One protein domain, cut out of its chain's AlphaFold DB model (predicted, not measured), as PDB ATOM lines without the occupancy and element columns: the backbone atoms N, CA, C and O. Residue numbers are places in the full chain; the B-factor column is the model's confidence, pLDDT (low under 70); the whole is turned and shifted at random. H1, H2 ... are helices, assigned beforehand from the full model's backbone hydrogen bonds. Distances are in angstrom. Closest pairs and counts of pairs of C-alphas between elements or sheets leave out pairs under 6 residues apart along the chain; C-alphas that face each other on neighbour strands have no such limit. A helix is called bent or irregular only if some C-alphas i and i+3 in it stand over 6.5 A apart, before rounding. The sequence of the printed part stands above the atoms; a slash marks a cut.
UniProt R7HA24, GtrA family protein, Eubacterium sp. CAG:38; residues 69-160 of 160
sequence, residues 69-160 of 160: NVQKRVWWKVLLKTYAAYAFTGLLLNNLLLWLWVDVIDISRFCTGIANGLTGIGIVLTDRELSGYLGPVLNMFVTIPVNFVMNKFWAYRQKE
ATOM      1  N   ASN A  69     186.621 222.797 199.226       82.19
ATOM      2  CA  ASN A  69     187.252 223.510 200.336       82.19
ATOM      3  C   ASN A  69     187.344 222.667 201.619       82.19
ATOM      4  O   ASN A  69     187.934 223.110 202.598       82.19
ATOM      5  N   VAL A  70     186.761 221.466 201.619       84.31
ATOM      6  CA  VAL A  70     186.647 220.583 202.788       84.31
ATOM      7  C   VAL A  70     187.458 219.304 202.558       84.31
ATOM      8  O   VAL A  70     187.762 218.940 201.418       84.31
ATOM      9  N   GLN A  71     187.809 218.588 203.632       83.38
ATOM     10  CA  GLN A  71     188.520 217.316 203.532       83.38
ATOM     11  C   GLN A  71     187.803 216.347 202.568       83.38
ATOM     12  O   GLN A  71     186.592 216.101 202.661       83.38
ATOM     13  N   LYS A  72     188.576 215.775 201.635       85.50
ATOM     14  CA  LYS A  72     188.079 214.777 200.679       85.50
ATOM     15  C   LYS A  72     187.566 213.539 201.400       85.50
ATOM     16  O   LYS A  72     188.131 213.100 202.405       85.50
ATOM     17  N   ARG A  73     186.513 212.930 200.854       89.75
ATOM     18  CA  ARG A  73     185.981 211.685 201.403       89.75
ATOM     19  C   ARG A  73     186.895 210.529 201.021       89.75
ATOM     20  O   ARG A  73     187.476 210.478 199.939       89.75
ATOM     21  N   VAL A  74     186.982 209.547 201.906       91.19
ATOM     22  CA  VAL A  74     187.681 208.294 201.614       91.19
ATOM     23  C   VAL A  74     186.720 207.371 200.864       91.19
ATOM     24  O   VAL A  74     185.784 206.847 201.469       91.19
ATOM     25  N   TRP A  75     186.946 207.175 199.562       92.50
ATOM     26  CA  TRP A  75     186.015 206.501 198.642       92.50
ATOM     27  C   TRP A  75     185.506 205.141 199.151       92.50
ATOM     28  O   TRP A  75     184.303 204.897 199.149       92.50
ATOM     29  N   TRP A  76     186.385 204.280 199.677       92.50
ATOM     30  CA  TRP A  76     185.998 202.939 200.136       92.50
ATOM     31  C   TRP A  76     185.117 202.983 201.391       92.50
ATOM     32  O   TRP A  76     184.224 202.155 201.548       92.50
ATOM     33  N   LYS A  77     185.305 203.986 202.263       93.81
ATOM     34  CA  LYS A  77     184.430 204.193 203.429       93.81
ATOM     35  C   LYS A  77     183.038 204.627 202.986       93.81
ATOM     36  O   LYS A  77     182.055 204.177 203.564       93.81
ATOM     37  N   VAL A  78     182.950 205.491 201.974       95.56
ATOM     38  CA  VAL A  78     181.664 205.923 201.405       95.56
ATOM     39  C   VAL A  78     180.967 204.745 200.726       95.56
ATOM     40  O   VAL A  78     179.782 204.530 200.965       95.56
ATOM     41  N   LEU A  79     181.705 203.937 199.961       96.31
ATOM     42  CA  LEU A  79     181.184 202.733 199.319       96.31
ATOM     43  C   LEU A  79     180.586 201.760 200.343       96.31
ATOM     44  O   LEU A  79     179.420 201.392 200.222       96.31
ATOM     45  N   LEU A  80     181.334 201.408 201.396       96.94
ATOM     46  CA  LEU A  80     180.844 200.515 202.455       96.94
ATOM     47  C   LEU A  80     179.599 201.067 203.156       96.94
ATOM     48  O   LEU A  80     178.646 200.329 203.392       96.94
ATOM     49  N   LYS A  81     179.571 202.368 203.458       96.88
ATOM     50  CA  LYS A  81     178.388 203.008 204.049       96.88
ATOM     51  C   LYS A  81     177.191 203.017 203.101       96.88
ATOM     52  O   LYS A  81     176.065 202.891 203.568       96.88
ATOM     53  N   THR A  82     177.424 203.143 201.795       96.38
ATOM     54  CA  THR A  82     176.359 203.074 200.785       96.38
ATOM     55  C   THR A  82     175.760 201.670 200.763       96.38
ATOM     56  O   THR A  82     174.551 201.529 200.897       96.38
ATOM     57  N   TYR A  83     176.588 200.621 200.732       97.31
ATOM     58  CA  TYR A  83     176.111 199.242 200.880       97.31
ATOM     59  C   TYR A  83     175.347 199.018 202.183       97.31
ATOM     60  O   TYR A  83     174.274 198.422 202.163       97.31
ATOM     61  N   ALA A  84     175.853 199.535 203.304       97.38
ATOM     62  CA  ALA A  84     175.169 199.435 204.587       97.38
ATOM     63  C   ALA A  84     173.806 200.149 204.573       97.38
ATOM     64  O   ALA A  84     172.837 199.609 205.099       97.38
ATOM     65  N   ALA A  85     173.704 201.321 203.936       96.44
ATOM     66  CA  ALA A  85     172.438 202.029 203.773       96.44
ATOM     67  C   ALA A  85     171.446 201.218 202.929       96.44
ATOM     68  O   ALA A  85     170.324 200.999 203.372       96.44
ATOM     69  N   TYR A  86     171.871 200.692 201.776       95.06
ATOM     70  CA  TYR A  86     171.015 199.876 200.910       95.06
ATOM     71  C   TYR A  86     170.606 198.547 201.552       95.06
ATOM     72  O   TYR A  86     169.456 198.139 201.406       95.06
ATOM     73  N   ALA A  87     171.503 197.881 202.284       95.44
ATOM     74  CA  ALA A  87     171.180 196.664 203.026       95.44
ATOM     75  C   ALA A  87     170.179 196.957 204.151       95.44
ATOM     76  O   ALA A  87     169.184 196.251 204.298       95.44
ATOM     77  N   PHE A  88     170.392 198.039 204.905       96.25
ATOM     78  CA  PHE A  88     169.469 198.447 205.957       96.25
ATOM     79  C   PHE A  88     168.089 198.796 205.394       96.25
ATOM     80  O   PHE A  88     167.089 198.246 205.849       96.25
ATOM     81  N   THR A  89     168.006 199.667 204.386       94.56
ATOM     82  CA  THR A  89     166.708 200.111 203.864       94.56
ATOM     83  C   THR A  89     166.016 199.048 203.020       94.56
ATOM     84  O   THR A  89     164.799 198.919 203.090       94.56
ATOM     85  N   GLY A  90     166.779 198.294 202.224       90.12
ATOM     86  CA  GLY A  90     166.259 197.316 201.269       90.12
ATOM     87  C   GLY A  90     165.954 195.946 201.870       90.12
ATOM     88  O   GLY A  90     165.039 195.283 201.394       90.12
ATOM     89  N   LEU A  91     166.671 195.527 202.918       90.06
ATOM     90  CA  LEU A  91     166.424 194.246 203.587       90.06
ATOM     91  C   LEU A  91     165.702 194.456 204.916       90.06
ATOM     92  O   LEU A  91     164.586 193.977 205.081       90.06
ATOM     93  N   LEU A  92     166.297 195.186 205.858       94.25
ATOM     94  CA  LEU A  92     165.757 195.256 207.220       94.25
ATOM     95  C   LEU A  92     164.488 196.108 207.294       94.25
ATOM     96  O   LEU A  92     163.431 195.620 207.686       94.25
ATOM     97  N   LEU A  93     164.578 197.373 206.880       95.38
ATOM     98  CA  LEU A  93     163.458 198.305 206.956       95.38
ATOM     99  C   LEU A  93     162.313 197.877 206.034       95.38
ATOM    100  O   LEU A  93     161.162 197.915 206.448       95.38
ATOM    101  N   ASN A  94     162.622 197.439 204.810       94.62
ATOM    102  CA  ASN A  94     161.608 196.980 203.864       94.62
ATOM    103  C   ASN A  94     160.783 195.808 204.419       94.62
ATOM    104  O   ASN A  94     159.558 195.854 204.353       94.62
ATOM    105  N   ASN A  95     161.426 194.785 204.997       94.69
ATOM    106  CA  ASN A  95     160.703 193.639 205.560       94.69
ATOM    107  C   ASN A  95     159.922 194.011 206.826       94.69
ATOM    108  O   ASN A  95     158.777 193.592 206.972       94.69
ATOM    109  N   LEU A  96     160.497 194.837 207.709       96.19
ATOM    110  CA  LEU A  96     159.795 195.323 208.902       96.19
ATOM    111  C   LEU A  96     158.531 196.106 208.532       96.19
ATOM    112  O   LEU A  96     157.474 195.894 209.121       96.19
ATOM    113  N   LEU A  97     158.638 197.008 207.556       95.44
ATOM    114  CA  LEU A  97     157.499 197.789 207.093       95.44
ATOM    115  C   LEU A  97     156.481 196.916 206.361       95.44
ATOM    116  O   LEU A  97     155.291 197.105 206.558       95.44
ATOM    117  N   LEU A  98     156.918 195.931 205.570       94.19
ATOM    118  CA  LEU A  98     155.993 195.017 204.901       94.19
ATOM    119  C   LEU A  98     155.148 194.235 205.918       94.19
ATOM    120  O   LEU A  98     153.928 194.214 205.795       94.19
ATOM    121  N   TRP A  99     155.785 193.674 206.950       94.56
ATOM    122  CA  TRP A  99     155.090 193.041 208.076       94.56
ATOM    123  C   TRP A  99     154.134 194.020 208.777       94.56
ATOM    124  O   TRP A  99     152.984 193.686 209.049       94.56
ATOM    125  N   LEU A 100     154.566 195.266 209.000       94.56
ATOM    126  CA  LEU A 100     153.722 196.300 209.595       94.56
ATOM    127  C   LEU A 100     152.475 196.597 208.738       94.56
ATOM    128  O   LEU A 100     151.371 196.641 209.272       94.56
ATOM    129  N   TRP A 101     152.620 196.798 207.426       93.56
ATOM    130  CA  TRP A 101     151.500 197.149 206.542       93.56
ATOM    131  C   TRP A 101     150.527 195.993 206.323       93.56
ATOM    132  O   TRP A 101     149.321 196.225 206.241       93.56
ATOM    133  N   VAL A 102     151.048 194.771 206.196       90.88
ATOM    134  CA  VAL A 102     150.257 193.589 205.835       90.88
ATOM    135  C   VAL A 102     149.665 192.919 207.072       90.88
ATOM    136  O   VAL A 102     148.463 192.689 207.105       90.88
ATOM    137  N   ASP A 103     150.478 192.639 208.093       91.38
ATOM    138  CA  ASP A 103     150.063 191.790 209.217       91.38
ATOM    139  C   ASP A 103     149.580 192.592 210.436       91.38
ATOM    140  O   ASP A 103     148.734 192.113 211.188       91.38
ATOM    141  N   VAL A 104     150.106 193.805 210.655       92.00
ATOM    142  CA  VAL A 104     149.746 194.626 211.831       92.00
ATOM    143  C   VAL A 104     148.633 195.621 211.515       92.00
ATOM    144  O   VAL A 104     147.660 195.716 212.259       92.00
ATOM    145  N   ILE A 105     148.785 196.393 210.436       91.50
ATOM    146  CA  ILE A 105     147.840 197.449 210.045       91.50
ATOM    147  C   ILE A 105     146.698 196.894 209.191       91.50
ATOM    148  O   ILE A 105     145.591 197.426 209.260       91.50
ATOM    149  N   ASP A 106     146.963 195.845 208.405       89.00
ATOM    150  CA  ASP A 106     146.031 195.279 207.425       89.00
ATOM    151  C   ASP A 106     145.493 196.360 206.469       89.00
ATOM    152  O   ASP A 106     144.318 196.742 206.480       89.00
ATOM    153  N   ILE A 107     146.404 196.905 205.650       88.38
ATOM    154  CA  ILE A 107     146.128 198.033 204.745       88.38
ATOM    155  C   ILE A 107     144.941 197.769 203.800       88.38
ATOM    156  O   ILE A 107     144.286 198.717 203.362       88.38
ATOM    157  N   SER A 108     144.620 196.498 203.520       87.06
ATOM    158  CA  SER A 108     143.475 196.106 202.690       87.06
ATOM    159  C   SER A 108     142.167 196.767 203.127       87.06
ATOM    160  O   SER A 108     141.399 197.229 202.281       87.06
ATOM    161  N   ARG A 109     141.964 196.918 204.442       86.94
ATOM    162  CA  ARG A 109     140.754 197.497 205.043       86.94
ATOM    163  C   ARG A 109     140.546 198.959 204.677       86.94
ATOM    164  O   ARG A 109     139.415 199.428 204.615       86.94
ATOM    165  N   PHE A 110     141.630 199.690 204.434       87.06
ATOM    166  CA  PHE A 110     141.578 201.091 204.013       87.06
ATOM    167  C   PHE A 110     141.467 201.231 202.489       87.06
ATOM    168  O   PHE A 110     141.112 202.295 201.984       87.06
ATOM    169  N   CYS A 111     141.750 200.156 201.751       85.62
ATOM    170  CA  CYS A 111     141.806 200.137 200.294       85.62
ATOM    171  C   CYS A 111     140.699 199.289 199.649       85.62
ATOM    172  O   CYS A 111     140.727 199.084 198.436       85.62
ATOM    173  N   THR A 112     139.680 198.867 200.403       82.94
ATOM    174  CA  THR A 112     138.536 198.084 199.896       82.94
ATOM    175  C   THR A 112     137.832 198.761 198.713       82.94
ATOM    176  O   THR A 112     137.381 198.094 197.786       82.94
ATOM    177  N   GLY A 113     137.799 200.099 198.673       85.56
ATOM    178  CA  GLY A 113     137.273 200.844 197.522       85.56
ATOM    179  C   GLY A 113     138.034 200.575 196.215       85.56
ATOM    180  O   GLY A 113     137.418 200.477 195.156       85.56
ATOM    181  N   ILE A 114     139.358 200.387 196.290       84.25
ATOM    182  CA  ILE A 114     140.199 200.024 195.141       84.25
ATOM    183  C   ILE A 114     139.871 198.594 194.692       84.25
ATOM    184  O   ILE A 114     139.670 198.365 193.503       84.25
ATOM    185  N   ALA A 115     139.746 197.650 195.633       85.19
ATOM    186  CA  ALA A 115     139.391 196.258 195.333       85.19
ATOM    187  C   ALA A 115     138.035 196.135 194.624       85.19
ATOM    188  O   ALA A 115     137.908 195.424 193.626       85.19
ATOM    189  N   ASN A 116     137.032 196.881 195.094       86.38
ATOM    190  CA  ASN A 116     135.705 196.901 194.484       86.38
ATOM    191  C   ASN A 116     135.739 197.490 193.065       86.38
ATOM    192  O   ASN A 116     135.105 196.951 192.159       86.38
ATOM    193  N   GLY A 117     136.515 198.559 192.848       87.12
ATOM    194  CA  GLY A 117     136.716 199.137 191.516       87.12
ATOM    195  C   GLY A 117     137.386 198.164 190.541       87.12
ATOM    196  O   GLY A 117     136.955 198.046 189.396       87.12
ATOM    197  N   LEU A 118     138.392 197.419 191.008       87.50
ATOM    198  CA  LEU A 118     139.070 196.380 190.226       87.50
ATOM    199  C   LEU A 118     138.143 195.195 189.913       87.50
ATOM    200  O   LEU A 118     138.126 194.699 188.787       87.50
ATOM    201  N   THR A 119     137.293 194.809 190.865       88.25
ATOM    202  CA  THR A 119     136.279 193.766 190.654       88.25
ATOM    203  C   THR A 119     135.290 194.177 189.562       88.25
ATOM    204  O   THR A 119     134.921 193.357 188.722       88.25
ATOM    205  N   GLY A 120     134.928 195.463 189.501       87.19
ATOM    206  CA  GLY A 120     134.072 196.023 188.451       87.19
ATOM    207  C   GLY A 120     134.641 195.925 187.028       87.19
ATOM    208  O   GLY A 120     133.870 195.962 186.072       87.19
ATOM    209  N   ILE A 121     135.959 195.753 186.872       91.19
ATOM    210  CA  ILE A 121     136.631 195.530 185.578       91.19
ATOM    211  C   ILE A 121     137.076 194.069 185.378       91.19
ATOM    212  O   ILE A 121     137.840 193.777 184.460       91.19
ATOM    213  N   GLY A 122     136.599 193.146 186.223       89.81
ATOM    214  CA  GLY A 122     136.867 191.707 186.125       89.81
ATOM    215  C   GLY A 122     138.123 191.219 186.855       89.81
ATOM    216  O   GLY A 122     138.479 190.052 186.714       89.81
ATOM    217  N   ILE A 123     138.790 192.071 187.641       87.94
ATOM    218  CA  ILE A 123     139.967 191.698 188.439       87.94
ATOM    219  C   ILE A 123     139.536 191.489 189.893       87.94
ATOM    220  O   ILE A 123     139.280 192.446 190.619       87.94
ATOM    221  N   VAL A 124     139.485 190.234 190.332       87.19
ATOM    222  CA  VAL A 124     139.165 189.879 191.720       87.19
ATOM    223  C   VAL A 124     140.468 189.719 192.497       87.19
ATOM    224  O   VAL A 124     141.242 188.812 192.209       87.19
ATOM    225  N   LEU A 125     140.712 190.606 193.463       85.44
ATOM    226  CA  LEU A 125     141.851 190.523 194.381       85.44
ATOM    227  C   LEU A 125     141.354 190.177 195.780       85.44
ATOM    228  O   LEU A 125     140.414 190.796 196.276       85.44
ATOM    229  N   THR A 126     142.020 189.235 196.435       87.81
ATOM    230  CA  THR A 126     141.844 189.013 197.872       87.81
ATOM    231  C   THR A 126     142.471 190.153 198.680       87.81
ATOM    232  O   THR A 126     143.413 190.812 198.231       87.81
ATOM    233  N   ASP A 127     142.011 190.355 199.915       85.69
ATOM    234  CA  ASP A 127     142.567 191.361 200.837       85.69
ATOM    235  C   ASP A 127     144.081 191.192 201.045       85.69
ATOM    236  O   ASP A 127     144.847 192.161 201.120       85.69
ATOM    237  N   ARG A 128     144.539 189.935 201.069       85.44
ATOM    238  CA  ARG A 128     145.956 189.601 201.212       85.44
ATOM    239  C   ARG A 128     146.761 189.955 199.964       85.44
ATOM    240  O   ARG A 128     147.863 190.480 200.099       85.44
ATOM    241  N   GLU A 129     146.231 189.706 198.768       87.38
ATOM    242  CA  GLU A 129     146.880 190.103 197.510       87.38
ATOM    243  C   GLU A 129     146.933 191.624 197.375       87.38
ATOM    244  O   GLU A 129     147.988 192.175 197.064       87.38
ATOM    245  N   LEU A 130     145.835 192.316 197.694       88.12
ATOM    246  CA  LEU A 130     145.790 193.775 197.693       88.12
ATOM    247  C   LEU A 130     146.854 194.361 198.629       88.12
ATOM    248  O   LEU A 130     147.637 195.217 198.216       88.12
ATOM    249  N   SER A 131     146.931 193.864 199.865       88.50
ATOM    250  CA  SER A 131     147.961 194.283 200.825       88.50
ATOM    251  C   SER A 131     149.369 193.936 200.348       88.50
ATOM    252  O   SER A 131     150.283 194.748 200.490       88.50
ATOM    253  N   GLY A 132     149.549 192.762 199.738       87.12
ATOM    254  CA  GLY A 132     150.823 192.314 199.179       87.12
ATOM    255  C   GLY A 132     151.336 193.198 198.040       87.12
ATOM    256  O   GLY A 132     152.541 193.413 197.940       87.12
ATOM    257  N   TYR A 133     150.445 193.764 197.221       89.44
ATOM    258  CA  TYR A 133     150.818 194.705 196.161       89.44
ATOM    259  C   TYR A 133     150.994 196.142 196.665       89.44
ATOM    260  O   TYR A 133     151.907 196.841 196.220       89.44
ATOM    261  N   LEU A 134     150.163 196.591 197.609       90.75
ATOM    262  CA  LEU A 134     150.245 197.947 198.162       90.75
ATOM    263  C   LEU A 134     151.413 198.123 199.135       90.75
ATOM    264  O   LEU A 134     152.030 199.187 199.155       90.75
ATOM    265  N   GLY A 135     151.755 197.094 199.912       92.06
ATOM    266  CA  GLY A 135     152.823 197.139 200.914       92.06
ATOM    267  C   GLY A 135     154.165 197.627 200.349       92.06
ATOM    268  O   GLY A 135     154.701 198.617 200.847       92.06
ATOM    269  N   PRO A 136     154.698 197.024 199.270       91.56
ATOM    270  CA  PRO A 136     155.919 197.500 198.620       91.56
ATOM    271  C   PRO A 136     155.822 198.942 198.098       91.56
ATOM    272  O   PRO A 136     156.789 199.694 198.204       91.56
ATOM    273  N   VAL A 137     154.662 199.364 197.583       91.12
ATOM    274  CA  VAL A 137     154.450 200.746 197.114       91.12
ATOM    275  C   VAL A 137     154.518 201.727 198.285       91.12
ATOM    276  O   VAL A 137     155.215 202.739 198.209       91.12
ATOM    277  N   LEU A 138     153.869 201.404 199.404       92.50
ATOM    278  CA  LEU A 138     153.934 202.192 200.636       92.50
ATOM    279  C   LEU A 138     155.353 202.238 201.207       92.50
ATOM    280  O   LEU A 138     155.819 203.299 201.627       92.50
ATOM    281  N   ASN A 139     156.082 201.122 201.136       94.62
ATOM    282  CA  ASN A 139     157.482 201.073 201.533       94.62
ATOM    283  C   ASN A 139     158.325 202.084 200.766       94.62
ATOM    284  O   ASN A 139     159.206 202.690 201.371       94.62
ATOM    285  N   MET A 140     158.078 202.325 199.476       91.00
ATOM    286  CA  MET A 140     158.863 203.294 198.699       91.00
ATOM    287  C   MET A 140     158.775 204.713 199.281       91.00
ATOM    288  O   MET A 140     159.788 205.412 199.326       91.00
ATOM    289  N   PHE A 141     157.616 205.116 199.812       92.12
ATOM    290  CA  PHE A 141     157.435 206.438 200.427       92.12
ATOM    291  C   PHE A 141     158.215 206.626 201.731       92.12
ATOM    292  O   PHE A 141     158.481 207.761 202.117       92.12
ATOM    293  N   VAL A 142     158.617 205.541 202.395       94.31
ATOM    294  CA  VAL A 142     159.414 205.591 203.631       94.31
ATOM    295  C   VAL A 142     160.880 205.271 203.351       94.31
ATOM    296  O   VAL A 142     161.781 206.014 203.739       94.31
ATOM    297  N   THR A 143     161.138 204.180 202.637       94.44
ATOM    298  CA  THR A 143     162.484 203.676 202.357       94.44
ATOM    299  C   THR A 143     163.296 204.637 201.496       94.44
ATOM    300  O   THR A 143     164.477 204.819 201.783       94.44
ATOM    301  N   ILE A 144     162.702 205.312 200.500       93.50
ATOM    302  CA  ILE A 144     163.435 206.260 199.644       93.50
ATOM    303  C   ILE A 144     163.912 207.478 200.457       93.50
ATOM    304  O   ILE A 144     165.118 207.752 200.429       93.50
ATOM    305  N   PRO A 145     163.055 208.192 201.224       95.12
ATOM    306  CA  PRO A 145     163.517 209.278 202.088       95.12
ATOM    307  C   PRO A 145     164.532 208.834 203.140       95.12
ATOM    308  O   PRO A 145     165.533 209.522 203.337       95.12
ATOM    309  N   VAL A 146     164.321 207.683 203.788       96.44
ATOM    310  CA  VAL A 146     165.270 207.165 204.787       96.44
ATOM    311  C   VAL A 146     166.626 206.877 204.140       96.44
ATOM    312  O   VAL A 146     167.653 207.305 204.666       96.44
ATOM    313  N   ASN A 147     166.643 206.244 202.963       96.38
ATOM    314  CA  ASN A 147     167.876 205.974 202.224       96.38
ATOM    315  C   ASN A 147     168.577 207.280 201.809       96.38
ATOM    316  O   ASN A 147     169.795 207.409 201.948       96.38
ATOM    317  N   PHE A 148     167.823 208.294 201.370       96.56
ATOM    318  CA  PHE A 148     168.373 209.620 201.075       96.56
ATOM    319  C   PHE A 148     169.014 210.266 202.309       96.56
ATOM    320  O   PHE A 148     170.137 210.766 202.228       96.56
ATOM    321  N   VAL A 149     168.331 210.242 203.457       96.44
ATOM    322  CA  VAL A 149     168.817 210.808 204.726       96.44
ATOM    323  C   VAL A 149     170.090 210.095 205.183       96.44
ATOM    324  O   VAL A 149     171.080 210.763 205.497       96.44
ATOM    325  N   MET A 150     170.113 208.760 205.158       96.50
ATOM    326  CA  MET A 150     171.306 207.976 205.486       96.50
ATOM    327  C   MET A 150     172.479 208.327 204.570       96.50
ATOM    328  O   MET A 150     173.588 208.587 205.043       96.50
ATOM    329  N   ASN A 151     172.249 208.401 203.260       96.19
ATOM    330  CA  ASN A 151     173.317 208.747 202.332       96.19
ATOM    331  C   ASN A 151     173.816 210.177 202.552       96.19
ATOM    332  O   ASN A 151     175.019 210.395 202.696       96.19
ATOM    333  N   LYS A 152     172.908 211.144 202.673       94.31
ATOM    334  CA  LYS A 152     173.249 212.556 202.848       94.31
ATOM    335  C   LYS A 152     174.027 212.835 204.134       94.31
ATOM    336  O   LYS A 152     175.030 213.545 204.094       94.31
ATOM    337  N   PHE A 153     173.560 212.319 205.271       94.06
ATOM    338  CA  PHE A 153     174.093 212.690 206.586       94.06
ATOM    339  C   PHE A 153     175.115 211.701 207.148       94.06
ATOM    340  O   PHE A 153     175.824 212.043 208.097       94.06
ATOM    341  N   TRP A 154     175.241 210.504 206.567       94.44
ATOM    342  CA  TRP A 154     176.177 209.492 207.052       94.44
ATOM    343  C   TRP A 154     177.143 208.974 205.986       94.44
ATOM    344  O   TRP A 154     178.359 209.010 206.227       94.44
ATOM    345  N   ALA A 155     176.655 208.525 204.822       93.62
ATOM    346  CA  ALA A 155     177.525 207.965 203.781       93.62
ATOM    347  C   ALA A 155     178.429 209.033 203.150       93.62
ATOM    348  O   ALA A 155     179.650 208.883 203.147       93.62
ATOM    349  N   TYR A 156     177.835 210.143 202.710       93.62
ATOM    350  CA  TYR A 156     178.486 211.214 201.951       93.62
ATOM    351  C   TYR A 156     178.812 212.466 202.782       93.62
ATOM    352  O   TYR A 156     179.217 213.490 202.230       93.62
ATOM    353  N   ARG A 157     178.673 212.404 204.113       90.38
ATOM    354  CA  ARG A 157     179.024 213.517 205.004       90.38
ATOM    355  C   ARG A 157     180.529 213.805 204.947       90.38
ATOM    356  O   ARG A 157     181.336 212.924 205.248       90.38
ATOM    357  N   GLN A 158     180.890 215.043 204.612       83.50
ATOM    358  CA  GLN A 158     182.256 215.554 204.760       83.50
ATOM    359  C   GLN A 158     182.466 216.046 206.196       83.50
ATOM    360  O   GLN A 158     181.535 216.561 206.821       83.50
ATOM    361  N   LYS A 159     183.661 215.806 206.739       75.75
ATOM    362  CA  LYS A 159     184.088 216.418 207.999       75.75
ATOM    363  C   LYS A 159     184.609 217.807 207.661       75.75
ATOM    364  O   LYS A 159     185.467 217.893 206.787       75.75
ATOM    365  N   GLU A 160     184.029 218.821 208.296       61.84
ATOM    366  CA  GLU A 160     184.545 220.194 208.285       61.84
ATOM    367  C   GLU A 160     185.972 220.240 208.838       61.84
ATOM    368  O   GLU A 160     186.264 219.449 209.771       61.84
TER     369      GLU A 160
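What this domain is: This is residues 69 to 160 of the 160 residues of the protein "GtrA family protein" of Eubacterium sp. CAG:38 (UniProt R7HA24). Two long helices, H1 and H3, run side by side in opposite ways as a long rod, with the short helix H2 set crosswise at one end, where residues 117 to 122 stick out. The printed part has 92 residues, all helix in class, with H1, H2 and H3 in that order and no named strand. It is only just extended, close to loose: radius of gyration of the C-alphas 18.8 A, spans 61 by 22 by 17 A.

Where its parts are: H1, residues 75 to 104, begins at C-alpha 75 (186.015, 206.501, 198.642) and is 40.4 A long. H2, residues 108 to 119, is 14.2 A long and irregular, with C-alphas 110 and 113 7.8 A apart. H3, residues 127 to 155, is 38.8 A long, has a kink of 30 degrees near residue 134 and ends at C-alpha 155 (177.525, 207.965, 203.781).

How they stand to each other: H1 and H3 touch at a shallow tilt of 28 degrees, opposite ways; their closest C-alphas, Lys 81 and Ala 155, are 5.0 A apart. H3 touches H2 with residues 127 to 131 alone, at a steep tilt of 58 degrees; the closest C-alphas, Ser 108 and Asp 127, are 5.2 A apart. H1 and H2 are close but not clearly touching. O i to N i+4 pairs are within hydrogen-bond range in 24 of 26 for H1, 6 of 8 for H2 and 20 of 25 for H3.

The domain as a whole: The C-alphas farthest apart, Asn 69 and Gly 122, are 61.3 A apart. The printed part has no cut and no long link; residue 160 alone is under pLDDT 70.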